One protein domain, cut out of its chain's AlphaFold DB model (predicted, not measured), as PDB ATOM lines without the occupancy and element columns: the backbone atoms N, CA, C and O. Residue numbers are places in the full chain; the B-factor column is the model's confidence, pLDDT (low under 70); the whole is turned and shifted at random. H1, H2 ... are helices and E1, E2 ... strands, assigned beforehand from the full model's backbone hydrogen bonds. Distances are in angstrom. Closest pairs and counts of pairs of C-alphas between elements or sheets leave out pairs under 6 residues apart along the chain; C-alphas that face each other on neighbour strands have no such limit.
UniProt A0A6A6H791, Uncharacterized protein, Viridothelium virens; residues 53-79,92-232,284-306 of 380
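Overview. This is residues 53 to 79, 92 to 232 and 284 to 306 of the 380 residues of an uncharacterized protein of Viridothelium virens (UniProt A0A6A6H791). A small twisted sheet of four parallel strands has a row of helices H5, H8 and H9 along one side, with H5 packed over E1. Beyond one end of the sheet H1, H3 and H4 cluster, and toward the other end H7 and the loop of residues 162 to 177 reach outward, giving the elongated outline of 61 by 38 by 29 A. The printed part has 191 residues, with nine named helices and four named strands in the order H1 H2 H3 H4 E1 H5 H6 E2 H7 H8 E3 H9 E4. The class is mixed, the sheet runs E1 E2 E3 E4, and the whole is compact, with a radius of gyration of the C-alphas of 17.0 A.

Arrangement. H1, residues 54 to 65, touches residues 118 to 123 of H4, residues 113 to 126, at a steep tilt of 60 degrees; the closest C-alphas, of Leu 65 and Leu 123, are 5.4 A apart. H2, residues 92 to 100, touches no helix. H3, residues 106 to 110, touches H4, closest at the C-alphas of Leu 109 and His 116, 4.6 A. E1, residues 128 to 131, is the parallel neighbour of E2, residues 157 to 161, with N 131 and O 159 2.8 A apart. H5, residues 136 to 147, lies over E1 at a height over the sheet of 8.9 A, making two layers, a sheet with a helix on one face. H6, residues 149 to 152, touches H8, residues 204 to 218, closest at the C-alphas of Trp 152 and Ala 218, 5.6 A. H7, residues 178 to 193, only just touches H5, with 3 pairs of C-alphas within 8 A, closest at Ala 139 and Val 191, 6.2 A. H8 touches H5 at a steep tilt of 42 degrees, closest at the C-alphas of Trp 137 and Phe 208, 5.5 A. E3, residues 223 to 228, is parallel to E2, with N 160 and O 225 2.9 A apart, and to E4, residues 300 to 305, with N 226 and O 302 2.8 A apart. H9, residues 285 to 295, touches H8 at a shallow tilt of 12 degrees, closest at the C-alphas of Arg 216 and Leu 292, 5.5 A. E1, H5 H6, E2 and E2, H7 H8, E3 are strand-helix-strand units, parallel neighbour strands with helices between, both with right-handed crossovers. Every O i to N i+4 pair is within hydrogen-bond range in H1, H2, H5, H7, H8 and H9; H4 has 9 of 10, H3 has 0 of 1 but 2 of 2 O i to N i+3 pairs, and H6 is too short for an i+4 pair.

Along the chain. H1 begins at C-alpha 54, (18.485, -40.435, -39.999). H7 is 22.7 A long, H8 20.5 A and H4 19.9 A. E4, 16.3 A, ends at C-alpha 305, (-14.523, -58.732, -49.775).

Size, cuts and confidence. The C-alphas farthest apart, of Pro 53 and Lys 173, are 60.9 A apart. Residues 80 to 91 and 233 to 283 are not printed, with 14.1 A and 20.4 A between the C-alphas across these cuts. The link from E2 to H7 is long, with 16 residues. Mean pLDDT of the printed part is 86.6; residues 78 to 79, 92 to 95, 98 and 165 to 179 are under 70.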
ATOM      1  N   PRO A  53      22.165 -41.337 -36.863       96.56
ATOM      2  CA  PRO A  53      21.903 -41.022 -38.262       96.56
ATOM      3  C   PRO A  53      20.417 -41.190 -38.640       96.56
ATOM      4  O   PRO A  53      19.752 -42.092 -38.110       96.56
ATOM      5  N   PRO A  54      19.885 -40.372 -39.571       96.56
ATOM      6  CA  PRO A  54      18.485 -40.435 -39.999       96.56
ATOM      7  C   PRO A  54      18.034 -41.821 -40.481       96.56
ATOM      8  O   PRO A  54      16.878 -42.200 -40.296       96.56
ATOM      9  N   GLU A  55      18.939 -42.600 -41.069       97.56
ATOM     10  CA  GLU A  55      18.675 -43.956 -41.552       97.56
ATOM     11  C   GLU A  55      18.294 -44.879 -40.390       97.56
ATOM     12  O   GLU A  55      17.311 -45.617 -40.477       97.56
ATOM     13  N   LEU A  56      19.011 -44.778 -39.264       97.56
ATOM     14  CA  LEU A  56      18.704 -45.550 -38.060       97.56
ATOM     15  C   LEU A  56      17.386 -45.095 -37.428       97.56
ATOM     16  O   LEU A  56      16.629 -45.935 -36.943       97.56
ATOM     17  N   HIS A  57      17.059 -43.797 -37.475       97.19
ATOM     18  CA  HIS A  57      15.737 -43.321 -37.044       97.19
ATOM     19  C   HIS A  57      14.625 -43.964 -37.863       97.19
ATOM     20  O   HIS A  57      13.673 -44.479 -37.286       97.19
ATOM     21  N   LEU A  58      14.749 -43.968 -39.192       97.69
ATOM     22  CA  LEU A  58      13.754 -44.571 -40.078       97.69
ATOM     23  C   LEU A  58      13.620 -46.077 -39.842       97.69
ATOM     24  O   LEU A  58      12.495 -46.569 -39.792       97.69
ATOM     25  N   MET A  59      14.725 -46.799 -39.636       97.94
ATOM     26  CA  MET A  59      14.685 -48.223 -39.279       97.94
ATOM     27  C   MET A  59      13.921 -48.458 -37.972       97.94
ATOM     28  O   MET A  59      13.058 -49.335 -37.914       97.94
ATOM     29  N   ILE A  60      14.182 -47.643 -36.945       97.25
ATOM     30  CA  ILE A  60      13.490 -47.732 -35.654       97.25
ATOM     31  C   ILE A  60      12.004 -47.390 -35.810       97.25
ATOM     32  O   ILE A  60      11.152 -48.121 -35.311       97.25
ATOM     33  N   TYR A  61      11.663 -46.323 -36.536       98.00
ATOM     34  CA  TYR A  61      10.269 -45.956 -36.786       98.00
ATOM     35  C   TYR A  61       9.527 -47.043 -37.546       98.00
ATOM     36  O   TYR A  61       8.411 -47.378 -37.163       98.00
ATOM     37  N   ARG A  62      10.140 -47.636 -38.575       97.56
ATOM     38  CA  ARG A  62       9.520 -48.729 -39.324       97.56
ATOM     39  C   ARG A  62       9.269 -49.946 -38.447       97.56
ATOM     40  O   ARG A  62       8.178 -50.498 -38.474       97.56
ATOM     41  N   HIS A  63      10.243 -50.308 -37.618       96.25
ATOM     42  CA  HIS A  63      10.098 -51.420 -36.685       96.25
ATOM     43  C   HIS A  63       8.965 -51.202 -35.668       96.25
ATOM     44  O   HIS A  63       8.268 -52.146 -35.317       96.25
ATOM     45  N   LEU A  64       8.767 -49.963 -35.203       96.31
ATOM     46  CA  LEU A  64       7.796 -49.638 -34.151       96.31
ATOM     47  C   LEU A  64       6.403 -49.236 -34.659       96.31
ATOM     48  O   LEU A  64       5.452 -49.235 -33.875       96.31
ATOM     49  N   LEU A  65       6.284 -48.799 -35.916       97.06
ATOM     50  CA  LEU A  65       5.074 -48.159 -36.450       97.06
ATOM     51  C   LEU A  65       4.510 -48.828 -37.704       97.06
ATOM     52  O   LEU A  65       3.422 -48.435 -38.125       97.06
ATOM     53  N   LEU A  66       5.201 -49.795 -38.311       96.12
ATOM     54  CA  LEU A  66       4.621 -50.579 -39.399       96.12
ATOM     55  C   LEU A  66       3.916 -51.809 -38.858       96.12
ATOM     56  O   LEU A  66       4.474 -52.588 -38.086       96.12
ATOM     57  N   SER A  67       2.690 -51.990 -39.320       94.38
ATOM     58  CA  SER A  67       1.943 -53.218 -39.152       94.38
ATOM     59  C   SER A  67       2.071 -54.051 -40.432       94.38
ATOM     60  O   SER A  67       1.910 -53.505 -41.524       94.38
ATOM     61  N   PRO A  68       2.319 -55.371 -40.337       92.56
ATOM     62  CA  PRO A  68       2.260 -56.261 -41.500       92.56
ATOM     63  C   PRO A  68       0.828 -56.430 -42.033       92.56
ATOM     64  O   PRO A  68       0.632 -56.908 -43.146       92.56
ATOM     65  N   HIS A  69      -0.174 -56.042 -41.241       91.81
ATOM     66  CA  HIS A  69      -1.589 -56.076 -41.593       91.81
ATOM     67  C   HIS A  69      -2.176 -54.665 -41.609       91.81
ATOM     68  O   HIS A  69      -1.619 -53.735 -41.023       91.81
ATOM     69  N   SER A  70      -3.349 -54.512 -42.211       92.94
ATOM     70  CA  SER A  70      -4.102 -53.266 -42.123       92.94
ATOM     71  C   SER A  70      -4.413 -52.886 -40.668       92.94
ATOM     72  O   SER A  70      -4.693 -53.726 -39.806       92.94
ATOM     73  N   ILE A  71      -4.335 -51.588 -40.382       93.75
ATOM     74  CA  ILE A  71      -4.692 -51.002 -39.094       93.75
ATOM     75  C   ILE A  71      -6.200 -50.775 -39.108       93.75
ATOM     76  O   ILE A  71      -6.692 -49.760 -39.602       93.75
ATOM     77  N   GLU A  72      -6.938 -51.747 -38.583       92.75
ATOM     78  CA  GLU A  72      -8.389 -51.674 -38.442       92.75
ATOM     79  C   GLU A  72      -8.760 -50.722 -37.296       92.75
ATOM     80  O   GLU A  72      -8.666 -51.066 -36.116       92.75
ATOM     81  N   LEU A  73      -9.170 -49.506 -37.658       92.44
ATOM     82  CA  LEU A  73      -9.616 -48.472 -36.723       92.44
ATOM     83  C   LEU A  73     -11.112 -48.571 -36.422       92.44
ATOM     84  O   LEU A  73     -11.558 -48.081 -35.385       92.44
ATOM     85  N   TRP A  74     -11.885 -49.191 -37.316       91.75
ATOM     86  CA  TRP A  74     -13.336 -49.283 -37.187       91.75
ATOM     87  C   TRP A  74     -13.860 -50.644 -37.676       91.75
ATOM     88  O   TRP A  74     -14.464 -50.720 -38.750       91.75
ATOM     89  N   PRO A  75     -13.607 -51.727 -36.909       88.50
ATOM     90  CA  PRO A  75     -13.933 -53.087 -37.322       88.50
ATOM     91  C   PRO A  75     -15.434 -53.273 -37.483       88.50
ATOM     92  O   PRO A  75     -16.210 -52.829 -36.636       88.50
ATOM     93  N   LYS A  76     -15.827 -54.037 -38.510       83.50
ATOM     94  CA  LYS A  76     -17.209 -54.495 -38.660       83.50
ATOM     95  C   LYS A  76     -17.630 -55.238 -37.398       83.50
ATOM     96  O   LYS A  76     -17.040 -56.266 -37.042       83.50
ATOM     97  N   LEU A  77     -18.661 -54.734 -36.734       75.69
ATOM     98  CA  LEU A  77     -19.286 -55.471 -35.652       75.69
ATOM     99  C   LEU A  77     -20.200 -56.545 -36.256       75.69
ATOM    100  O   LEU A  77     -20.859 -56.294 -37.264       75.69
ATOM    101  N   PRO A  78     -20.251 -57.764 -35.686       67.31
ATOM    102  CA  PRO A  78     -21.301 -58.701 -36.063       67.31
ATOM    103  C   PRO A  78     -22.657 -58.009 -35.866       67.31
ATOM    104  O   PRO A  78     -22.791 -57.232 -34.925       67.31
ATOM    105  N   ASN A  79     -23.639 -58.272 -36.735       58.88
ATOM    106  CA  ASN A  79     -24.999 -57.741 -36.608       58.88
ATOM    107  C   ASN A  79     -25.597 -58.203 -35.271       58.88
ATOM    108  O   ASN A  79     -26.184 -59.282 -35.154       58.88
ATOM    109  N   SER A  92     -13.768 -61.531 -30.287       62.31
ATOM    110  CA  SER A  92     -12.848 -62.311 -31.139       62.31
ATOM    111  C   SER A  92     -12.190 -61.465 -32.237       62.31
ATOM    112  O   SER A  92     -10.971 -61.306 -32.217       62.31
ATOM    113  N   ARG A  93     -12.972 -60.868 -33.148       63.00
ATOM    114  CA  ARG A  93     -12.443 -60.035 -34.250       63.00
ATOM    115  C   ARG A  93     -11.919 -58.685 -33.760       63.00
ATOM    116  O   ARG A  93     -10.808 -58.313 -34.116       63.00
ATOM    117  N   ALA A  94     -12.639 -58.003 -32.867       64.38
ATOM    118  CA  ALA A  94     -12.156 -56.749 -32.292       64.38
ATOM    119  C   ALA A  94     -10.880 -56.958 -31.458       64.38
ATOM    120  O   ALA A  94      -9.948 -56.170 -31.578       64.38
ATOM    121  N   ARG A  95     -10.754 -58.050 -30.674       69.12
ATOM    122  CA  ARG A  95      -9.461 -58.342 -30.019       69.12
ATOM    123  C   ARG A  95      -8.404 -58.807 -31.011       69.12
ATOM    124  O   ARG A  95      -7.239 -58.576 -30.727       69.12
ATOM    125  N   ALA A  96      -8.749 -59.458 -32.121       71.00
ATOM    126  CA  ALA A  96      -7.775 -59.795 -33.160       71.00
ATOM    127  C   ALA A  96      -7.207 -58.526 -33.819       71.00
ATOM    128  O   ALA A  96      -5.990 -58.393 -33.890       71.00
ATOM    129  N   ALA A  97      -8.056 -57.553 -34.161       70.56
ATOM    130  CA  ALA A  97      -7.643 -56.228 -34.634       70.56
ATOM    131  C   ALA A  97      -6.827 -55.450 -33.579       70.56
ATOM    132  O   ALA A  97      -5.796 -54.847 -33.871       70.56
ATOM    133  N   LEU A  98      -7.225 -55.517 -32.305       69.69
ATOM    134  CA  LEU A  98      -6.428 -54.945 -31.212       69.69
ATOM    135  C   LEU A  98      -5.102 -55.689 -30.998       69.69
ATOM    136  O   LEU A  98      -4.148 -55.112 -30.489       69.69
ATOM    137  N   ARG A  99      -5.023 -56.978 -31.348       75.94
ATOM    138  CA  ARG A  99      -3.791 -57.771 -31.261       75.94
ATOM    139  C   ARG A  99      -2.840 -57.437 -32.399       75.94
ATOM    140  O   ARG A  99      -1.658 -57.285 -32.111       75.94
ATOM    141  N   SER A 100      -3.332 -57.282 -33.630       70.50
ATOM    142  CA  SER A 100      -2.494 -56.876 -34.768       70.50
ATOM    143  C   SER A 100      -1.902 -55.481 -34.568       70.50
ATOM    144  O   SER A 100      -0.778 -55.226 -34.977       70.50
ATOM    145  N   THR A 101      -2.606 -54.606 -33.849       76.69
ATOM    146  CA  THR A 101      -2.123 -53.258 -33.513       76.69
ATOM    147  C   THR A 101      -1.321 -53.185 -32.213       76.69
ATOM    148  O   THR A 101      -0.727 -52.149 -31.922       76.69
ATOM    149  N   ARG A 102      -1.239 -54.268 -31.424       76.50
ATOM    150  CA  ARG A 102      -0.573 -54.257 -30.106       76.50
ATOM    151  C   ARG A 102       0.942 -54.067 -30.190       76.50
ATOM    152  O   ARG A 102       1.542 -53.641 -29.209       76.50
ATOM    153  N   SER A 103       1.547 -54.399 -31.329       84.12
ATOM    154  CA  SER A 103       2.967 -54.155 -31.600       84.12
ATOM    155  C   SER A 103       3.262 -52.716 -32.020       84.12
ATOM    156  O   SER A 103       4.424 -52.328 -32.062       84.12
ATOM    157  N   LEU A 104       2.237 -51.919 -32.336       92.44
ATOM    158  CA  LEU A 104       2.430 -50.530 -32.722       92.44
ATOM    159  C   LEU A 104       2.655 -49.664 -31.486       92.44
ATOM    160  O   LEU A 104       1.939 -49.763 -30.487       92.44
ATOM    161  N   HIS A 105       3.603 -48.738 -31.590       94.44
ATOM    162  CA  HIS A 105       3.924 -47.788 -30.526       94.44
ATOM    163  C   HIS A 105       3.584 -46.341 -30.930       94.44
ATOM    164  O   HIS A 105       4.477 -45.494 -31.027       94.44
ATOM    165  N   PRO A 106       2.293 -45.992 -31.124       91.62
ATOM    166  CA  PRO A 106       1.891 -44.647 -31.548       91.62
ATOM    167  C   PRO A 106       2.195 -43.569 -30.496       91.62
ATOM    168  O   PRO A 106       2.207 -42.381 -30.818       91.62
ATOM    169  N   SER A 107       2.489 -43.954 -29.246       94.56
ATOM    170  CA  SER A 107       2.988 -43.043 -28.207       94.56
ATOM    171  C   SER A 107       4.264 -42.311 -28.632       94.56
ATOM    172  O   SER A 107       4.479 -41.179 -28.200       94.56
ATOM    173  N   LEU A 108       5.054 -42.892 -29.543       95.44
ATOM    174  CA  LEU A 108       6.245 -42.267 -30.112       95.44
ATOM    175  C   LEU A 108       5.936 -40.929 -30.802       95.44
ATOM    176  O   LEU A 108       6.726 -39.988 -30.724       95.44
ATOM    177  N   LEU A 109       4.743 -40.794 -31.394       96.38
ATOM    178  CA  LEU A 109       4.291 -39.553 -32.029       96.38
ATOM    179  C   LEU A 109       4.087 -38.397 -31.044       96.38
ATOM    180  O   LEU A 109       3.954 -37.252 -31.478       96.38
ATOM    181  N   ARG A 110       4.024 -38.683 -29.738       96.00
ATOM    182  CA  ARG A 110       3.775 -37.701 -28.674       96.00
ATOM    183  C   ARG A 110       5.045 -37.283 -27.928       96.00
ATOM    184  O   ARG A 110       4.964 -36.395 -27.090       96.00
ATOM    185  N   VAL A 111       6.201 -37.888 -28.226       95.81
ATOM    186  CA  VAL A 111       7.449 -37.662 -27.472       95.81
ATOM    187  C   VAL A 111       8.037 -36.275 -27.738       95.81
ATOM    188  O   VAL A 111       8.284 -35.514 -26.809       95.81
ATOM    189  N   SER A 112       8.280 -35.924 -29.004       96.81
ATOM    190  CA  SER A 112       8.833 -34.618 -29.382       96.81
ATOM    191  C   SER A 112       8.446 -34.241 -30.810       96.81
ATOM    192  O   SER A 112       8.147 -35.107 -31.630       96.81
ATOM    193  N   ARG A 113       8.490 -32.945 -31.148       95.81
ATOM    194  CA  ARG A 113       8.212 -32.471 -32.521       95.81
ATOM    195  C   ARG A 113       9.229 -32.997 -33.539       95.81
ATOM    196  O   ARG A 113       8.853 -33.288 -34.673       95.81
ATOM    197  N   THR A 114      10.489 -33.141 -33.122       95.94
ATOM    198  CA  THR A 114      11.582 -33.674 -33.948       95.94
ATOM    199  C   THR A 114      11.334 -35.133 -34.327       95.94
ATOM    200  O   THR A 114      11.551 -35.501 -35.475       95.94
ATOM    201  N   ILE A 115      10.818 -35.939 -33.394       97.06
ATOM    202  CA  ILE A 115      10.456 -37.346 -33.633       97.06
ATOM    203  C   ILE A 115       9.129 -37.452 -34.390       97.06
ATOM    204  O   ILE A 115       8.999 -38.263 -35.301       97.06
ATOM    205  N   HIS A 116       8.154 -36.603 -34.051       97.00
ATOM    206  CA  HIS A 116       6.799 -36.655 -34.595       97.00
ATOM    207  C   HIS A 116       6.774 -36.645 -36.122       97.00
ATOM    208  O   HIS A 116       6.107 -37.478 -36.720       97.00
ATOM    209  N   ARG A 117       7.487 -35.715 -36.769       97.06
ATOM    210  CA  ARG A 117       7.414 -35.540 -38.228       97.06
ATOM    211  C   ARG A 117       7.863 -36.784 -39.019       97.06
ATOM    212  O   ARG A 117       7.079 -37.235 -39.854       97.06
ATOM    213  N   PRO A 118       9.069 -37.345 -38.810       97.69
ATOM    214  CA  PRO A 118       9.480 -38.556 -39.516       97.69
ATOM    215  C   PRO A 118       8.661 -39.784 -39.090       97.69
ATOM    216  O   PRO A 118       8.258 -40.561 -39.952       97.69
ATOM    217  N   ALA A 119       8.330 -39.921 -37.803       98.06
ATOM    218  CA  ALA A 119       7.521 -41.035 -37.310       98.06
ATOM    219  C   ALA A 119       6.098 -41.038 -37.902       98.06
ATOM    220  O   ALA A 119       5.615 -42.075 -38.347       98.06
ATOM    221  N   ALA A 120       5.441 -39.875 -37.975       98.12
ATOM    222  CA  ALA A 120       4.127 -39.721 -38.601       98.12
ATOM    223  C   ALA A 120       4.180 -40.028 -40.102       98.12
ATOM    224  O   ALA A 120       3.255 -40.640 -40.628       98.12
ATOM    225  N   SER A 121       5.267 -39.645 -40.784       98.06
ATOM    226  CA  SER A 121       5.482 -40.016 -42.187       98.06
ATOM    227  C   SER A 121       5.464 -41.527 -42.360       98.06
ATOM    228  O   SER A 121       4.703 -42.016 -43.188       98.06
ATOM    229  N   VAL A 122       6.232 -42.268 -41.558       98.19
ATOM    230  CA  VAL A 122       6.250 -43.736 -41.617       98.19
ATOM    231  C   VAL A 122       4.866 -44.305 -41.293       98.19
ATOM    232  O   VAL A 122       4.310 -45.039 -42.104       98.19
ATOM    233  N   LEU A 123       4.258 -43.896 -40.172       97.81
ATOM    234  CA  LEU A 123       2.958 -44.425 -39.753       97.81
ATOM    235  C   LEU A 123       1.873 -44.221 -40.820       97.81
ATOM    236  O   LEU A 123       1.163 -45.166 -41.141       97.81
ATOM    237  N   TYR A 124       1.725 -43.010 -41.360       98.06
ATOM    238  CA  TYR A 124       0.605 -42.701 -42.253       98.06
ATOM    239  C   TYR A 124       0.845 -43.093 -43.713       98.06
ATOM    240  O   TYR A 124      -0.126 -43.333 -44.430       98.06
ATOM    241  N   SER A 125       2.103 -43.137 -44.169       98.12
ATOM    242  CA  SER A 125       2.403 -43.401 -45.583       98.12
ATOM    243  C   SER A 125       2.677 -44.859 -45.917       98.12
ATOM    244  O   SER A 125       2.480 -45.253 -47.063       98.12
ATOM    245  N   GLU A 126       3.090 -45.664 -44.943       98.00
ATOM    246  CA  GLU A 126       3.479 -47.055 -45.185       98.00
ATOM    247  C   GLU A 126       2.458 -48.069 -44.627       98.00
ATOM    248  O   GLU A 126       2.574 -49.253 -44.919       98.00
ATOM    249  N   ASN A 127       1.429 -47.626 -43.888       97.50
ATOM    250  CA  ASN A 127       0.333 -48.489 -43.424       97.50
ATOM    251  C   ASN A 127      -0.967 -48.284 -44.222       97.50
ATOM    252  O   ASN A 127      -1.259 -47.186 -44.703       97.50
ATOM    253  N   GLU A 128      -1.790 -49.335 -44.273       97.00
ATOM    254  CA  GLU A 128      -3.196 -49.269 -44.683       97.00
ATOM    255  C   GLU A 128      -4.087 -49.031 -43.459       97.00
ATOM    256  O   GLU A 128      -4.035 -49.798 -42.500       97.00
ATOM    257  N   PHE A 129      -4.936 -48.002 -43.500       96.94
ATOM    258  CA  PHE A 129      -5.947 -47.757 -42.462       96.94
ATOM    259  C   PHE A 129      -7.303 -48.275 -42.919       96.94
ATOM    260  O   PHE A 129      -7.775 -47.893 -43.993       96.94
ATOM    261  N   ARG A 130      -7.934 -49.121 -42.102       95.38
ATOM    262  CA  ARG A 130      -9.168 -49.824 -42.451       95.38
ATOM    263  C   ARG A 130     -10.341 -49.424 -41.550       95.38
ATOM    264  O   ARG A 130     -10.191 -49.299 -40.335       95.38
ATOM    265  N   PHE A 131     -11.491 -49.210 -42.184       94.62
ATOM    266  CA  PHE A 131     -12.765 -48.823 -41.582       94.62
ATOM    267  C   PHE A 131     -13.873 -49.726 -42.138       94.62
ATOM    268  O   PHE A 131     -14.614 -49.338 -43.045       94.62
ATOM    269  N   SER A 132     -13.917 -50.966 -41.656       91.12
ATOM    270  CA  SER A 132     -14.744 -52.034 -42.229       91.12
ATOM    271  C   SER A 132     -16.223 -51.993 -41.825       91.12
ATOM    272  O   SER A 132     -17.041 -52.612 -42.505       91.12
ATOM    273  N   ASP A 133     -16.580 -51.327 -40.721       87.75
ATOM    274  CA  ASP A 133     -17.982 -51.209 -40.283       87.75
ATOM    275  C   ASP A 133     -18.801 -50.286 -41.200       87.75
ATOM    276  O   ASP A 133     -18.257 -49.457 -41.933       87.75
ATOM    277  N   LEU A 134     -20.126 -50.374 -41.098       84.75
ATOM    278  CA  LEU A 134     -21.079 -49.592 -41.900       84.75
ATOM    279  C   LEU A 134     -20.865 -48.086 -41.815       84.75
ATOM    280  O   LEU A 134     -20.925 -47.375 -42.821       84.75
ATOM    281  N   ASP A 135     -20.545 -47.627 -40.610       88.56
ATOM    282  CA  ASP A 135     -20.270 -46.232 -40.294       88.56
ATOM    283  C   ASP A 135     -18.815 -45.839 -40.574       88.56
ATOM    284  O   ASP A 135     -18.330 -44.810 -40.097       88.56
ATOM    285  N   GLY A 136     -18.091 -46.650 -41.351       92.25
ATOM    286  CA  GLY A 136     -16.678 -46.453 -41.644       92.25
ATOM    287  C   GLY A 136     -16.362 -45.072 -42.219       92.25
ATOM    288  O   GLY A 136     -15.304 -44.527 -41.929       92.25
ATOM    289  N   TRP A 137     -17.292 -44.449 -42.953       94.31
ATOM    290  CA  TRP A 137     -17.131 -43.078 -43.460       94.31
ATOM    291  C   TRP A 137     -17.234 -42.002 -42.374       94.31
ATOM    292  O   TRP A 137     -16.506 -41.012 -42.443       94.31
ATOM    293  N   LEU A 138     -18.081 -42.190 -41.356       93.31
ATOM    294  CA  LEU A 138     -18.126 -41.297 -40.193       93.31
ATOM    295  C   LEU A 138     -16.838 -41.433 -39.378       93.31
ATOM    296  O   LEU A 138     -16.191 -40.432 -39.071       93.31
ATOM    297  N   ALA A 139     -16.413 -42.669 -39.115       94.56
ATOM    298  CA  ALA A 139     -15.163 -42.944 -38.415       94.56
ATOM    299  C   ALA A 139     -13.936 -42.415 -39.182       94.56
ATOM    300  O   ALA A 139     -13.033 -41.836 -38.576       94.56
ATOM    301  N   LEU A 140     -13.916 -42.540 -40.514       97.00
ATOM    302  CA  LEU A 140     -12.877 -41.961 -41.368       97.00
ATOM    303  C   LEU A 140     -12.889 -40.429 -41.306       97.00
ATOM    304  O   LEU A 140     -11.824 -39.828 -41.183       97.00
ATOM    305  N   SER A 141     -14.062 -39.790 -41.342       96.56
ATOM    306  CA  SER A 141     -14.186 -38.330 -41.205       96.56
ATOM    307  C   SER A 141     -13.592 -37.851 -39.877       96.56
ATOM    308  O   SER A 141     -12.754 -36.946 -39.848       96.56
ATOM    309  N   SER A 142     -13.927 -38.535 -38.785       96.38
ATOM    310  CA  SER A 142     -13.370 -38.306 -37.452       96.38
ATOM    311  C   SER A 142     -11.865 -38.543 -37.358       96.38
ATOM    312  O   SER A 142     -11.145 -37.757 -36.738       96.38
ATOM    313  N   PHE A 143     -11.367 -39.608 -37.987       97.19
ATOM    314  CA  PHE A 143      -9.941 -39.906 -38.055       97.19
ATOM    315  C   PHE A 143      -9.178 -38.818 -38.810       97.19
ATOM    316  O   PHE A 143      -8.170 -38.318 -38.307       97.19
ATOM    317  N   LEU A 144      -9.684 -38.397 -39.974       97.50
ATOM    318  CA  LEU A 144      -9.127 -37.278 -40.722       97.50
ATOM    319  C   LEU A 144      -9.115 -36.032 -39.828       97.50
ATOM    320  O   LEU A 144      -8.048 -35.473 -39.579       97.50
ATOM    321  N   LEU A 145     -10.237 -35.646 -39.223       96.62
ATOM    322  CA  LEU A 145     -10.261 -34.500 -38.311       96.62
ATOM    323  C   LEU A 145      -9.188 -34.595 -37.206       96.62
ATOM    324  O   LEU A 145      -8.489 -33.614 -36.949       96.62
ATOM    325  N   GLY A 146      -9.006 -35.779 -36.612       96.06
ATOM    326  CA  GLY A 146      -8.032 -36.035 -35.549       96.06
ATOM    327  C   GLY A 146      -6.566 -35.910 -35.972       96.06
ATOM    328  O   GLY A 146      -5.769 -35.320 -35.241       96.06
ATOM    329  N   ILE A 147      -6.185 -36.437 -37.140       96.69
ATOM    330  CA  ILE A 147      -4.781 -36.393 -37.588       96.69
ATOM    331  C   ILE A 147      -4.405 -35.049 -38.232       96.69
ATOM    332  O   ILE A 147      -3.227 -34.684 -38.251       96.69
ATOM    333  N   GLY A 148      -5.396 -34.311 -38.738       96.56
ATOM    334  CA  GLY A 148      -5.265 -32.964 -39.288       96.56
ATOM    335  C   GLY A 148      -4.585 -32.848 -40.670       96.56
ATOM    336  O   GLY A 148      -3.913 -33.771 -41.144       96.56
ATOM    337  N   PRO A 149      -4.697 -31.671 -41.327       96.56
ATOM    338  CA  PRO A 149      -4.289 -31.468 -42.726       96.56
ATOM    339  C   PRO A 149      -2.826 -31.786 -43.038       96.56
ATOM    340  O   PRO A 149      -2.503 -32.255 -44.130       96.56
ATOM    341  N   GLY A 150      -1.929 -31.558 -42.073       96.25
ATOM    342  CA  GLY A 150      -0.503 -31.844 -42.228       96.25
ATOM    343  C   GLY A 150      -0.198 -33.331 -42.436       96.25
ATOM    344  O   GLY A 150       0.783 -33.646 -43.116       96.25
ATOM    345  N   ASN A 151      -1.055 -34.209 -41.904       97.56
ATOM    346  CA  ASN A 151      -0.908 -35.660 -41.961       97.56
ATOM    347  C   ASN A 151      -1.797 -36.312 -43.030       97.56
ATOM    348  O   ASN A 151      -1.427 -37.363 -43.540       97.56
ATOM    349  N   TRP A 152      -2.902 -35.688 -43.460       96.44
ATOM    350  CA  TRP A 152      -3.757 -36.238 -44.535       96.44
ATOM    351  C   TRP A 152      -2.984 -36.517 -45.814       96.44
ATOM    352  O   TRP A 152      -3.162 -37.553 -46.443       96.44
ATOM    353  N   ARG A 153      -2.072 -35.610 -46.176       97.12
ATOM    354  CA  ARG A 153      -1.193 -35.754 -47.349       97.12
ATOM    355  C   ARG A 153      -0.223 -36.931 -47.257       97.12
ATOM    356  O   ARG A 153       0.403 -37.272 -48.258       97.12
ATOM    357  N   LEU A 154      -0.033 -37.499 -46.066       98.12
ATOM    358  CA  LEU A 154       0.827 -38.658 -45.840       98.12
ATOM    359  C   LEU A 154       0.066 -39.961 -46.063       98.12
ATOM    360  O   LEU A 154       0.714 -40.947 -46.377       98.12
ATOM    361  N   LEU A 155      -1.270 -39.963 -45.974       98.12
ATOM    362  CA  LEU A 155      -2.074 -41.155 -46.229       98.12
ATOM    363  C   LEU A 155      -1.852 -41.651 -47.659       98.12
ATOM    364  O   LEU A 155      -1.981 -40.890 -48.622       98.12
ATOM    365  N   ARG A 156      -1.511 -42.935 -47.788       98.00
ATOM    366  CA  ARG A 156      -1.327 -43.611 -49.082       98.00
ATOM    367  C   ARG A 156      -2.397 -44.662 -49.336       98.00
ATOM    368  O   ARG A 156      -2.839 -44.778 -50.475       98.00
ATOM    369  N   GLN A 157      -2.821 -45.379 -48.298       98.06
ATOM    370  CA  GLN A 157      -3.702 -46.536 -48.416       98.06
ATOM    371  C   GLN A 157      -4.836 -46.441 -47.390       98.06
ATOM    372  O   GLN A 157      -4.594 -46.352 -46.185       98.06
ATOM    373  N   VAL A 158      -6.076 -46.432 -47.877       97.81
ATOM    374  CA  VAL A 158      -7.282 -46.434 -47.040       97.81
ATOM    375  C   VAL A 158      -8.232 -47.508 -47.547       97.81
ATOM    376  O   VAL A 158      -8.498 -47.591 -48.745       97.81
ATOM    377  N   ALA A 159      -8.764 -48.301 -46.628       96.69
ATOM    378  CA  ALA A 159      -9.826 -49.259 -46.874       96.69
ATOM    379  C   ALA A 159     -11.063 -48.837 -46.075       96.69
ATOM    380  O   ALA A 159     -10.981 -48.602 -44.873       96.69
ATOM    381  N   VAL A 160     -12.212 -48.698 -46.722       95.88
ATOM    382  CA  VAL A 160     -13.443 -48.231 -46.071       95.88
ATOM    383  C   VAL A 160     -14.641 -48.969 -46.634       95.88
ATOM    384  O   VAL A 160     -14.668 -49.302 -47.817       95.88
ATOM    385  N   HIS A 161     -15.627 -49.239 -45.786       91.94
ATOM    386  CA  HIS A 161     -16.872 -49.878 -46.179       91.94
ATOM    387  C   HIS A 161     -17.523 -49.188 -47.394       91.94
ATOM    388  O   HIS A 161     -17.553 -47.956 -47.498       91.94
ATOM    389  N   VAL A 162     -18.050 -49.974 -48.337       86.00
ATOM    390  CA  VAL A 162     -18.772 -49.432 -49.497       86.00
ATOM    391  C   VAL A 162     -20.000 -48.662 -48.996       86.00
ATOM    392  O   VAL A 162     -20.779 -49.212 -48.224       86.00
ATOM    393  N   PRO A 163     -20.242 -47.412 -49.422       78.31
ATOM    394  CA  PRO A 163     -21.438 -46.682 -49.014       78.31
ATOM    395  C   PRO A 163     -22.674 -47.271 -49.717       78.31
ATOM    396  O   PRO A 163     -23.123 -46.738 -50.727       78.31
ATOM    397  N   LEU A 164     -23.194 -48.388 -49.204       71.75
ATOM    398  CA  LEU A 164     -24.409 -49.065 -49.659       71.75
ATOM    399  C   LEU A 164     -25.601 -48.643 -48.777       71.75
ATOM    400  O   LEU A 164     -25.772 -49.168 -47.676       71.75
ATOM    401  N   PRO A 165     -26.440 -47.685 -49.204       57.25
ATOM    402  CA  PRO A 165     -27.804 -47.570 -48.705       57.25
ATOM    403  C   PRO A 165     -28.620 -48.843 -48.997       57.25
ATOM    404  O   PRO A 165     -29.060 -49.035 -50.133       57.25
ATOM    405  N   GLY A 166     -28.895 -49.677 -47.986       52.19
ATOM    406  CA  GLY A 166     -29.944 -50.691 -48.164       52.19
ATOM    407  C   GLY A 166     -30.133 -51.796 -47.128       52.19
ATOM    408  O   GLY A 166     -31.277 -52.025 -46.762       52.19
ATOM    409  N   VAL A 167     -29.102 -52.502 -46.647       46.78
ATOM    410  CA  VAL A 167     -29.368 -53.802 -45.959       46.78
ATOM    411  C   VAL A 167     -28.967 -53.862 -44.499       46.78
ATOM    412  O   VAL A 167     -29.636 -54.520 -43.707       46.78
ATOM    413  N   LEU A 168     -27.902 -53.172 -44.111       45.69
ATOM    414  CA  LEU A 168     -27.421 -53.272 -42.735       45.69
ATOM    415  C   LEU A 168     -27.868 -52.099 -41.846       45.69
ATOM    416  O   LEU A 168     -27.762 -52.190 -40.628       45.69
ATOM    417  N   TYR A 169     -28.515 -51.082 -42.429       48.09
ATOM    418  CA  TYR A 169     -29.505 -50.278 -41.707       48.09
ATOM    419  C   TYR A 169     -30.779 -51.116 -41.630       48.09
ATOM    420  O   TYR A 169     -31.635 -51.036 -42.513       48.09
ATOM    421  N   GLN A 170     -30.899 -51.979 -40.625       43.62
ATOM    422  CA  GLN A 170     -32.060 -52.849 -40.438       43.62
ATOM    423  C   GLN A 170     -33.358 -52.082 -40.095       43.62
ATOM    424  O   GLN A 170     -34.125 -52.551 -39.271       43.62
ATOM    425  N   CYS A 171     -33.676 -50.942 -40.725       41.00
ATOM    426  CA  CYS A 171     -35.059 -50.583 -41.043       41.00
ATOM    427  C   CYS A 171     -35.167 -49.316 -41.921       41.00
ATOM    428  O   CYS A 171     -34.763 -48.239 -41.486       41.00
ATOM    429  N   PRO A 172     -35.873 -49.340 -43.072       40.56
ATOM    430  CA  PRO A 172     -36.384 -48.122 -43.720       40.56
ATOM    431  C   PRO A 172     -37.414 -47.367 -42.875       40.56
ATOM    432  O   PRO A 172     -37.794 -46.256 -43.244       40.56
ATOM    433  N   LYS A 173     -37.882 -47.944 -41.760       46.84
ATOM    434  CA  LYS A 173     -38.638 -47.174 -40.773       46.84
ATOM    435  C   LYS A 173     -37.768 -46.078 -40.156       46.84
ATOM    436  O   LYS A 173     -38.301 -45.014 -39.879       46.84
ATOM    437  N   HIS A 174     -36.450 -46.288 -40.061       44.78
ATOM    438  CA  HIS A 174     -35.579 -45.381 -39.329       44.78
ATOM    439  C   HIS A 174     -35.066 -44.201 -40.143       44.78
ATOM    440  O   HIS A 174     -35.089 -43.104 -39.617       44.78
ATOM    441  N   VAL A 175     -34.733 -44.361 -41.431       45.75
ATOM    442  CA  VAL A 175     -34.086 -43.317 -42.274       45.75
ATOM    443  C   VAL A 175     -34.836 -41.964 -42.312       45.75
ATOM    444  O   VAL A 175     -34.250 -40.947 -42.670       45.75
ATOM    445  N   PHE A 176     -36.115 -41.930 -41.923       49.38
ATOM    446  CA  PHE A 176     -36.903 -40.698 -41.763       49.38
ATOM    447  C   PHE A 176     -37.620 -40.574 -40.405       49.38
ATOM    448  O   PHE A 176     -38.512 -39.742 -40.262       49.38
ATOM    449  N   SER A 177     -37.283 -41.407 -39.422       58.62
ATOM    450  CA  SER A 177     -37.823 -41.337 -38.059       58.62
ATOM    451  C   SER A 177     -36.780 -40.777 -37.094       58.62
ATOM    452  O   SER A 177     -35.583 -40.900 -37.351       58.62
ATOM    453  N   ALA A 178     -37.231 -40.261 -35.951       60.75
ATOM    454  CA  ALA A 178     -36.364 -39.838 -34.848       60.75
ATOM    455  C   ALA A 178     -35.341 -40.915 -34.418       60.75
ATOM    456  O   ALA A 178     -34.253 -40.580 -33.968       60.75
ATOM    457  N   GLU A 179     -35.638 -42.199 -34.634       64.81
ATOM    458  CA  GLU A 179     -34.744 -43.310 -34.286       64.81
ATOM    459  C   GLU A 179     -33.443 -43.319 -35.119       64.81
ATOM    460  O   GLU A 179     -32.435 -43.850 -34.666       64.81
ATOM    461  N   TYR A 180     -33.409 -42.695 -36.307       70.00
ATOM    462  CA  TYR A 180     -32.159 -42.558 -37.072       70.00
ATOM    463  C   TYR A 180     -31.213 -41.520 -36.481       70.00
ATOM    464  O   TYR A 180     -29.999 -41.723 -36.499       70.00
ATOM    465  N   ASP A 181     -31.750 -40.436 -35.920       75.50
ATOM    466  CA  ASP A 181     -30.924 -39.467 -35.201       75.50
ATOM    467  C   ASP A 181     -30.301 -40.120 -33.955       75.50
ATOM    468  O   ASP A 181     -29.129 -39.876 -33.662       75.50
ATOM    469  N   ASP A 182     -31.032 -41.023 -33.289       78.50
ATOM    470  CA  ASP A 182     -30.524 -41.815 -32.165       78.50
ATOM    471  C   ASP A 182     -29.428 -42.812 -32.587       78.50
ATOM    472  O   ASP A 182     -28.413 -42.938 -31.896       78.50
ATOM    473  N   GLU A 183     -29.580 -43.498 -33.728       76.69
ATOM    474  CA  GLU A 183     -28.544 -44.389 -34.275       76.69
ATOM    475  C   GLU A 183     -27.267 -43.619 -34.628       76.69
ATOM    476  O   GLU A 183     -26.164 -44.007 -34.235       76.69
ATOM    477  N   VAL A 184     -27.404 -42.492 -35.326       82.12
ATOM    478  CA  VAL A 184     -26.278 -41.630 -35.697       82.12
ATOM    479  C   VAL A 184     -25.578 -41.067 -34.457       82.12
ATOM    480  O   VAL A 184     -24.344 -41.029 -34.397       82.12
ATOM    481  N   GLU A 185     -26.336 -40.650 -33.446       85.50
ATOM    482  CA  GLU A 185     -25.798 -40.198 -32.165       85.50
ATOM    483  C   GLU A 185     -25.069 -41.338 -31.436       85.50
ATOM    484  O   GLU A 185     -23.969 -41.132 -30.916       85.50
ATOM    485  N   LEU A 186     -25.612 -42.560 -31.449       84.00
ATOM    486  CA  LEU A 186     -24.950 -43.741 -30.891       84.00
ATOM    487  C   LEU A 186     -23.621 -44.032 -31.601       84.00
ATOM    488  O   LEU A 186     -22.621 -44.328 -30.941       84.00
ATOM    489  N   VAL A 187     -23.585 -43.921 -32.928       83.94
ATOM    490  CA  VAL A 187     -22.357 -44.055 -33.721       83.94
ATOM    491  C   VAL A 187     -21.352 -42.972 -33.342       83.94
ATOM    492  O   VAL A 187     -20.195 -43.293 -33.070       83.94
ATOM    493  N   CYS A 188     -21.780 -41.712 -33.236       86.81
ATOM    494  CA  CYS A 188     -20.909 -40.613 -32.814       86.81
ATOM    495  C   CYS A 188     -20.320 -40.866 -31.419       86.81
ATOM    496  O   CYS A 188     -19.110 -40.746 -31.235       86.81
ATOM    497  N   ARG A 189     -21.136 -41.323 -30.461       86.00
ATOM    498  CA  ARG A 189     -20.665 -41.705 -29.119       86.00
ATOM    499  C   ARG A 189     -19.673 -42.861 -29.160       86.00
ATOM    500  O   ARG A 189     -18.698 -42.847 -28.414       86.00
ATOM    501  N   ARG A 190     -19.883 -43.860 -30.023       84.81
ATOM    502  CA  ARG A 190     -18.917 -44.958 -30.214       84.81
ATOM    503  C   ARG A 190     -17.587 -44.438 -30.764       84.81
ATOM    504  O   ARG A 190     -16.540 -44.892 -30.311       84.81
ATOM    505  N   VAL A 191     -17.625 -43.511 -31.721       84.62
ATOM    506  CA  VAL A 191     -16.432 -42.897 -32.331       84.62
ATOM    507  C   VAL A 191     -15.652 -42.096 -31.283       84.62
ATOM    508  O   VAL A 191     -14.432 -42.221 -31.168       84.62
ATOM    509  N   GLU A 192     -16.346 -41.331 -30.446       87.00
ATOM    510  CA  GLU A 192     -15.725 -40.622 -29.323       87.00
ATOM    511  C   GLU A 192     -15.154 -41.587 -28.276       87.00
ATOM    512  O   GLU A 192     -14.026 -41.414 -27.813       87.00
ATOM    513  N   ALA A 193     -15.890 -42.651 -27.941       84.25
ATOM    514  CA  ALA A 193     -15.447 -43.679 -27.002       84.25
ATOM    515  C   ALA A 193     -14.218 -44.456 -27.505       84.25
ATOM    516  O   ALA A 193     -13.429 -44.941 -26.693       84.25
ATOM    517  N   SER A 194     -14.006 -44.541 -28.825       79.69
ATOM    518  CA  SER A 194     -12.777 -45.090 -29.410       79.69
ATOM    519  C   SER A 194     -11.605 -44.098 -29.413       79.69
ATOM    520  O   SER A 194     -10.535 -44.414 -29.931       79.69
ATOM    521  N   GLY A 195     -11.783 -42.898 -28.853       86.62
ATOM    522  CA  GLY A 195     -10.761 -41.854 -28.773       86.62
ATOM    523  C   GLY A 195     -10.590 -41.034 -30.053       86.62
ATOM    524  O   GLY A 195      -9.607 -40.296 -30.167       86.62
ATOM    525  N   LEU A 196     -11.511 -41.155 -31.016       90.75
ATOM    526  CA  LEU A 196     -11.558 -40.286 -32.190       90.75
ATOM    527  C   LEU A 196     -12.345 -39.008 -31.866       90.75
ATOM    528  O   LEU A 196     -13.090 -38.938 -30.891       90.75
ATOM    529  N   LEU A 197     -12.162 -37.966 -32.675       93.38
ATOM    530  CA  LEU A 197     -12.949 -36.740 -32.534       93.38
ATOM    531  C   LEU A 197     -14.370 -36.955 -33.058       93.38
ATOM    532  O   LEU A 197     -14.571 -37.733 -33.986       93.38
ATOM    533  N   ALA A 198     -15.346 -36.228 -32.515       90.50
ATOM    534  CA  ALA A 198     -16.696 -36.207 -33.069       90.50
ATOM    535  C   ALA A 198     -16.652 -35.829 -34.562       90.50
ATOM    536  O   ALA A 198     -15.953 -34.867 -34.914       90.50
ATOM    537  N   PRO A 199     -17.360 -36.550 -35.449       89.69
ATOM    538  CA  PRO A 199     -17.352 -36.210 -36.861       89.69
ATOM    539  C   PRO A 199     -18.019 -34.838 -37.059       89.69
ATOM    540  O   PRO A 199     -19.043 -34.553 -36.430       89.69
ATOM    541  N   PRO A 200     -17.476 -33.974 -37.937       87.69
ATOM    542  CA  PRO A 200     -18.069 -32.666 -38.217       87.69
ATOM    543  C   PRO A 200     -19.444 -32.800 -38.876       87.69
ATOM    544  O   PRO A 200     -20.289 -31.916 -38.756       87.69
ATOM    545  N   VAL A 201     -19.662 -33.920 -39.568       89.31
ATOM    546  CA  VAL A 201     -20.905 -34.246 -40.244       89.31
ATOM    547  C   VAL A 201     -21.416 -35.571 -39.714       89.31
ATOM    548  O   VAL A 201     -20.725 -36.579 -39.785       89.31
ATOM    549  N   ARG A 202     -22.642 -35.560 -39.198       88.06
ATOM    550  CA  ARG A 202     -23.278 -36.732 -38.590       88.06
ATOM    551  C   ARG A 202     -23.999 -37.624 -39.608       88.06
ATOM    552  O   ARG A 202     -24.276 -38.779 -39.336       88.06
ATOM    553  N   ASN A 203     -24.254 -37.115 -40.811       86.00
ATOM    554  CA  ASN A 203     -24.855 -37.891 -41.890       86.00
ATOM    555  C   ASN A 203     -23.774 -38.698 -42.654       86.00
ATOM    556  O   ASN A 203     -22.864 -38.078 -43.213       86.00
ATOM    557  N   PRO A 204     -23.871 -40.038 -42.752       84.19
ATOM    558  CA  PRO A 204     -22.888 -40.882 -43.440       84.19
ATOM    559  C   PRO A 204     -22.665 -40.534 -44.918       84.19
ATOM    560  O   PRO A 204     -21.536 -40.586 -45.403       84.19
ATOM    561  N   THR A 205     -23.719 -40.153 -45.648       82.19
ATOM    562  CA  THR A 205     -23.616 -39.769 -47.065       82.19
ATOM    563  C   THR A 205     -22.820 -38.480 -47.227       82.19
ATOM    564  O   THR A 205     -21.931 -38.402 -48.072       82.19
ATOM    565  N   LEU A 206     -23.090 -37.483 -46.386       86.62
ATOM    566  CA  LEU A 206     -22.320 -36.243 -46.394       86.62
ATOM    567  C   LEU A 206     -20.883 -36.464 -45.893       86.62
ATOM    568  O   LEU A 206     -19.954 -35.867 -46.435       86.62
ATOM    569  N   ALA A 207     -20.673 -37.356 -44.919       91.06
ATOM    570  CA  ALA A 207     -19.340 -37.743 -44.461       91.06
ATOM    571  C   ALA A 207     -18.521 -38.414 -45.578       91.06
ATOM    572  O   ALA A 207     -17.336 -38.123 -45.719       91.06
ATOM    573  N   PHE A 208     -19.146 -39.252 -46.415       92.19
ATOM    574  CA  PHE A 208     -18.518 -39.813 -47.616       92.19
ATOM    575  C   PHE A 208     -18.043 -38.715 -48.576       92.19
ATOM    576  O   PHE A 208     -16.879 -38.705 -48.988       92.19
ATOM    577  N   GLU A 209     -18.915 -37.762 -48.911       89.75
ATOM    578  CA  GLU A 209     -18.561 -36.662 -49.813       89.75
ATOM    579  C   GLU A 209     -17.449 -35.772 -49.241       89.75
ATOM    580  O   GLU A 209     -16.511 -35.417 -49.968       89.75
ATOM    581  N   ASP A 210     -17.519 -35.453 -47.946       93.88
ATOM    582  CA  ASP A 210     -16.511 -34.659 -47.245       93.88
ATOM    583  C   ASP A 210     -15.158 -35.381 -47.203       93.88
ATOM    584  O   ASP A 210     -14.142 -34.819 -47.622       93.88
ATOM    585  N   CYS A 211     -15.138 -36.668 -46.841       96.38
ATOM    586  CA  CYS A 211     -13.928 -37.491 -46.863       96.38
ATOM    587  C   CYS A 211     -13.304 -37.534 -48.259       96.38
ATOM    588  O   CYS A 211     -12.102 -37.311 -48.403       96.38
ATOM    589  N   CYS A 212     -14.095 -37.761 -49.313       95.12
ATOM    590  CA  CYS A 212     -13.587 -37.713 -50.684       95.12
ATOM    591  C   CYS A 212     -13.024 -36.329 -51.039       95.12
ATOM    592  O   CYS A 212     -11.997 -36.231 -51.715       95.12
ATOM    593  N   CYS A 213     -13.655 -35.244 -50.587       95.12
ATOM    594  CA  CYS A 213     -13.148 -33.892 -50.797       95.12
ATOM    595  C   CYS A 213     -11.797 -33.678 -50.099       95.12
ATOM    596  O   CYS A 213     -10.862 -33.166 -50.723       95.12
ATOM    597  N   VAL A 214     -11.679 -34.106 -48.840       96.38
ATOM    598  CA  VAL A 214     -10.459 -34.025 -48.028       96.38
ATOM    599  C   VAL A 214      -9.332 -34.863 -48.631       96.38
ATOM    600  O   VAL A 214      -8.245 -34.337 -48.860       96.38
ATOM    601  N   LEU A 215      -9.591 -36.130 -48.962       96.56
ATOM    602  CA  LEU A 215      -8.603 -37.040 -49.551       96.56
ATOM    603  C   LEU A 215      -8.109 -36.542 -50.912       96.56
ATOM    604  O   LEU A 215      -6.912 -36.591 -51.195       96.56
ATOM    605  N   ARG A 216      -9.006 -35.978 -51.731       95.75
ATOM    606  CA  ARG A 216      -8.630 -35.328 -52.992       95.75
ATOM    607  C   ARG A 216      -7.715 -34.127 -52.756       95.75
ATOM    608  O   ARG A 216      -6.694 -34.005 -53.421       95.75
ATOM    609  N   LYS A 217      -8.071 -33.242 -51.817       95.94
ATOM    610  CA  LYS A 217      -7.257 -32.063 -51.464       95.94
ATOM    611  C   LYS A 217      -5.894 -32.455 -50.895       95.94
ATOM    612  O   LYS A 217      -4.919 -31.748 -51.125       95.94
ATOM    613  N   ALA A 218      -5.826 -33.563 -50.163       95.31
ATOM    614  CA  ALA A 218      -4.591 -34.067 -49.583       95.31
ATOM    615  C   ALA A 218      -3.570 -34.507 -50.644       95.31
ATOM    616  O   ALA A 218      -2.373 -34.475 -50.367       95.31
ATOM    617  N   GLY A 219      -4.016 -34.927 -51.835       95.81
ATOM    618  CA  GLY A 219      -3.140 -35.239 -52.973       95.81
ATOM    619  C   GLY A 219      -2.330 -36.535 -52.842       95.81
ATOM    620  O   GLY A 219      -1.691 -36.962 -53.797       95.81
ATOM    621  N   GLY A 220      -2.320 -37.147 -51.658       95.50
ATOM    622  CA  GLY A 220      -1.399 -38.225 -51.313       95.50
ATOM    623  C   GLY A 220      -1.935 -39.640 -51.506       95.50
ATOM    624  O   GLY A 220      -1.144 -40.578 -51.526       95.50
ATOM    625  N   LEU A 221      -3.250 -39.821 -51.619       97.81
ATOM    626  CA  LEU A 221      -3.854 -41.152 -51.613       97.81
ATOM    627  C   LEU A 221      -3.523 -41.909 -52.911       97.81
ATOM    628  O   LEU A 221      -3.743 -41.392 -54.007       97.81
ATOM    629  N   ARG A 222      -3.007 -43.134 -52.778       97.56
ATOM    630  CA  ARG A 222      -2.630 -44.026 -53.890       97.56
ATOM    631  C   ARG A 222      -3.589 -45.197 -54.042       97.56
ATOM    632  O   ARG A 222      -3.873 -45.603 -55.160       97.56
ATOM    633  N   THR A 223      -4.131 -45.695 -52.936       97.38
ATOM    634  CA  THR A 223      -5.040 -46.841 -52.940       97.38
ATOM    635  C   THR A 223      -6.251 -46.543 -52.068       97.38
ATOM    636  O   THR A 223      -6.111 -46.201 -50.892       97.38
ATOM    637  N   LEU A 224      -7.440 -46.681 -52.652       97.06
ATOM    638  CA  LEU A 224      -8.720 -46.665 -51.954       97.06
ATOM    639  C   LEU A 224      -9.417 -48.006 -52.176       97.06
ATOM    640  O   LEU A 224      -9.883 -48.294 -53.277       97.06
ATOM    641  N   ARG A 225      -9.506 -48.818 -51.127       95.88
ATOM    642  CA  ARG A 225     -10.231 -50.090 -51.162       95.88
ATOM    643  C   ARG A 225     -11.630 -49.886 -50.606       95.88
ATOM    644  O   ARG A 225     -11.799 -49.343 -49.517       95.88
ATOM    645  N   LEU A 226     -12.628 -50.311 -51.363       93.44
ATOM    646  CA  LEU A 226     -14.014 -50.313 -50.933       93.44
ATOM    647  C   LEU A 226     -14.347 -51.713 -50.420       93.44
ATOM    648  O   LEU A 226     -14.357 -52.672 -51.189       93.44
ATOM    649  N   VAL A 227     -14.561 -51.820 -49.112       90.44
ATOM    650  CA  VAL A 227     -14.768 -53.093 -48.419       90.44
ATOM    651  C   VAL A 227     -16.243 -53.474 -48.484       90.44
ATOM    652  O   VAL A 227     -17.100 -52.746 -47.980       90.44
ATOM    653  N   VAL A 228     -16.535 -54.611 -49.110       85.75
ATOM    654  CA  VAL A 228     -17.858 -55.237 -49.119       85.75
ATOM    655  C   VAL A 228     -17.914 -56.242 -47.966       85.75
ATOM    656  O   VAL A 228     -16.999 -57.062 -47.832       85.75
ATOM    657  N   PRO A 229     -18.953 -56.215 -47.119       77.81
ATOM    658  CA  PRO A 229     -19.153 -57.248 -46.110       77.81
ATOM    659  C   PRO A 229     -19.222 -58.648 -46.746       77.81
ATOM    660  O   PRO A 229     -19.880 -58.817 -47.761       77.81
ATOM    661  N   GLY A 230     -18.577 -59.668 -46.171       76.56
ATOM    662  CA  GLY A 230     -18.626 -61.027 -46.746       76.56
ATOM    663  C   GLY A 230     -20.002 -61.705 -46.649       76.56
ATOM    664  O   GLY A 230     -20.296 -62.632 -47.392       76.56
ATOM    665  N   ASP A 231     -20.873 -61.209 -45.769       70.44
ATOM    666  CA  ASP A 231     -22.290 -61.581 -45.655       70.44
ATOM    667  C   ASP A 231     -23.205 -60.733 -46.555       70.44
ATOM    668  O   ASP A 231     -24.425 -60.768 -46.406       70.44
ATOM    669  N   PHE A 232     -22.636 -59.930 -47.453       71.62
ATOM    670  CA  PHE A 232     -23.409 -59.111 -48.367       71.62
ATOM    671  C   PHE A 232     -24.063 -59.988 -49.446       71.62
ATOM    672  O   PHE A 232     -23.419 -60.368 -50.424       71.62
ATOM    673  N   GLY A 284     -24.869 -42.130 -57.634       71.31
ATOM    674  CA  GLY A 284     -23.899 -41.055 -57.828       71.31
ATOM    675  C   GLY A 284     -22.533 -41.310 -57.180       71.31
ATOM    676  O   GLY A 284     -21.623 -40.510 -57.401       71.31
ATOM    677  N   ILE A 285     -22.323 -42.436 -56.487       79.81
ATOM    678  CA  ILE A 285     -21.030 -42.841 -55.911       79.81
ATOM    679  C   ILE A 285     -19.967 -42.864 -57.011       79.81
ATOM    680  O   ILE A 285     -18.887 -42.309 -56.836       79.81
ATOM    681  N   ARG A 286     -20.294 -43.373 -58.208       81.06
ATOM    682  CA  ARG A 286     -19.372 -43.372 -59.355       81.06
ATOM    683  C   ARG A 286     -18.954 -41.963 -59.733       81.06
ATOM    684  O   ARG A 286     -17.821 -41.751 -60.146       81.06
ATOM    685  N   SER A 287     -19.868 -41.003 -59.630       83.50
ATOM    686  CA  SER A 287     -19.564 -39.609 -59.933       83.50
ATOM    687  C   SER A 287     -18.589 -39.028 -58.907       83.50
ATOM    688  O   SER A 287     -17.621 -38.384 -59.309       83.50
ATOM    689  N   VAL A 288     -18.779 -39.329 -57.616       82.75
ATOM    690  CA  VAL A 288     -17.892 -38.908 -56.521       82.75
ATOM    691  C   VAL A 288     -16.517 -39.560 -56.666       82.75
ATOM    692  O   VAL A 288     -15.514 -38.850 -56.709       82.75
ATOM    693  N   LEU A 289     -16.460 -40.878 -56.870       87.88
ATOM    694  CA  LEU A 289     -15.215 -41.623 -57.080       87.88
ATOM    695  C   LEU A 289     -14.470 -41.149 -58.336       87.88
ATOM    696  O   LEU A 289     -13.265 -40.930 -58.292       87.88
ATOM    697  N   ARG A 290     -15.174 -40.865 -59.440       89.25
ATOM    698  CA  ARG A 290     -14.561 -40.252 -60.635       89.25
ATOM    699  C   ARG A 290     -14.044 -38.839 -60.372       89.25
ATOM    700  O   ARG A 290     -13.092 -38.423 -61.023       89.25
ATOM    701  N   ARG A 291     -14.691 -38.050 -59.504       89.56
ATOM    702  CA  ARG A 291     -14.185 -36.720 -59.103       89.56
ATOM    703  C   ARG A 291     -12.937 -36.846 -58.233       89.56
ATOM    704  O   ARG A 291     -12.034 -36.026 -58.381       89.56
ATOM    705  N   LEU A 292     -12.889 -37.853 -57.362       90.19
ATOM    706  CA  LEU A 292     -11.721 -38.186 -56.553       90.19
ATOM    707  C   LEU A 292     -10.546 -38.607 -57.448       90.19
ATOM    708  O   LEU A 292      -9.497 -37.976 -57.395       90.19
ATOM    709  N   GLN A 293     -10.762 -39.569 -58.349       92.25
ATOM    710  CA  GLN A 293      -9.745 -40.077 -59.277       92.25
ATOM    711  C   GLN A 293      -9.254 -39.008 -60.267       92.25
ATOM    712  O   GLN A 293      -8.070 -38.939 -60.569       92.25
ATOM    713  N   ARG A 294     -10.123 -38.090 -60.715       93.06
ATOM    714  CA  ARG A 294      -9.695 -36.933 -61.525       93.06
ATOM    715  C   ARG A 294      -8.728 -36.001 -60.794       93.06
ATOM    716  O   ARG A 294      -7.909 -35.368 -61.445       93.06
ATOM    717  N   GLY A 295      -8.839 -35.887 -59.470       90.25
ATOM    718  CA  GLY A 295      -7.894 -35.112 -58.662       90.25
ATOM    719  C   GLY A 295      -6.665 -35.906 -58.212       90.25
ATOM    720  O   GLY A 295      -5.744 -35.312 -57.667       90.25
ATOM    721  N   LEU A 296      -6.658 -37.226 -58.421       92.94
ATOM    722  CA  LEU A 296      -5.620 -38.156 -57.985       92.94
ATOM    723  C   LEU A 296      -5.372 -39.182 -59.106       92.94
ATOM    724  O   LEU A 296      -5.911 -40.287 -59.050       92.94
ATOM    725  N   PRO A 297      -4.596 -38.837 -60.146       90.50
ATOM    726  CA  PRO A 297      -4.456 -39.683 -61.334       90.50
ATOM    727  C   PRO A 297      -3.811 -41.046 -61.036       90.50
ATOM    728  O   PRO A 297      -4.091 -42.019 -61.726       90.50
ATOM    729  N   GLU A 298      -2.991 -41.129 -59.987       93.25
ATOM    730  CA  GLU A 298      -2.366 -42.376 -59.523       93.25
ATOM    731  C   GLU A 298      -3.265 -43.197 -58.579       93.25
ATOM    732  O   GLU A 298      -2.836 -44.237 -58.081       93.25
ATOM    733  N   LEU A 299      -4.487 -42.739 -58.283       95.12
ATOM    734  CA  LEU A 299      -5.379 -43.441 -57.367       95.12
ATOM    735  C   LEU A 299      -5.925 -44.723 -58.001       95.12
ATOM    736  O   LEU A 299      -6.674 -44.687 -58.982       95.12
ATOM    737  N   GLN A 300      -5.633 -45.843 -57.352       95.12
ATOM    738  CA  GLN A 300      -6.247 -47.138 -57.599       95.12
ATOM    739  C   GLN A 300      -7.462 -47.313 -56.689       95.12
ATOM    740  O   GLN A 300      -7.363 -47.164 -55.470       95.12
ATOM    741  N   ILE A 301      -8.610 -47.631 -57.289       92.00
ATOM    742  CA  ILE A 301      -9.842 -47.956 -56.569       92.00
ATOM    743  C   ILE A 301     -10.164 -49.418 -56.845       92.00
ATOM    744  O   ILE A 301     -10.303 -49.799 -58.006       92.00
ATOM    745  N   SER A 302     -10.296 -50.222 -55.795       92.38
ATOM    746  CA  SER A 302     -10.685 -51.628 -55.904       92.38
ATOM    747  C   SER A 302     -11.804 -51.969 -54.927       92.38
ATOM    748  O   SER A 302     -11.973 -51.312 -53.901       92.38
ATOM    749  N   LEU A 303     -12.583 -52.990 -55.270       86.62
ATOM    750  CA  LEU A 303     -13.571 -53.607 -54.392       86.62
ATOM    751  C   LEU A 303     -12.908 -54.819 -53.726       86.62
ATOM    752  O   LEU A 303     -12.227 -55.577 -54.416       86.62
ATOM    753  N   VAL A 304     -13.066 -54.985 -52.415       87.62
ATOM    754  CA  VAL A 304     -12.475 -56.101 -51.656       87.62
ATOM    755  C   VAL A 304     -13.541 -56.705 -50.753       87.62
ATOM    756  O   VAL A 304     -14.271 -55.968 -50.095       87.62
ATOM    757  N   GLU A 305     -13.641 -58.030 -50.711       82.81
ATOM    758  CA  GLU A 305     -14.523 -58.732 -49.775       82.81
ATOM    759  C   GLU A 305     -13.850 -58.877 -48.408       82.81
ATOM    760  O   GLU A 305     -12.665 -59.185 -48.303       82.81
ATOM    761  N   LEU A 306     -14.611 -58.656 -47.335       78.38
ATOM    762  CA  LEU A 306     -14.072 -58.643 -45.972       78.38
ATOM    763  C   LEU A 306     -13.470 -59.994 -45.534       78.38
ATOM    764  O   LEU A 306     -12.555 -60.004 -44.716       78.38
TER     765      LEU A 306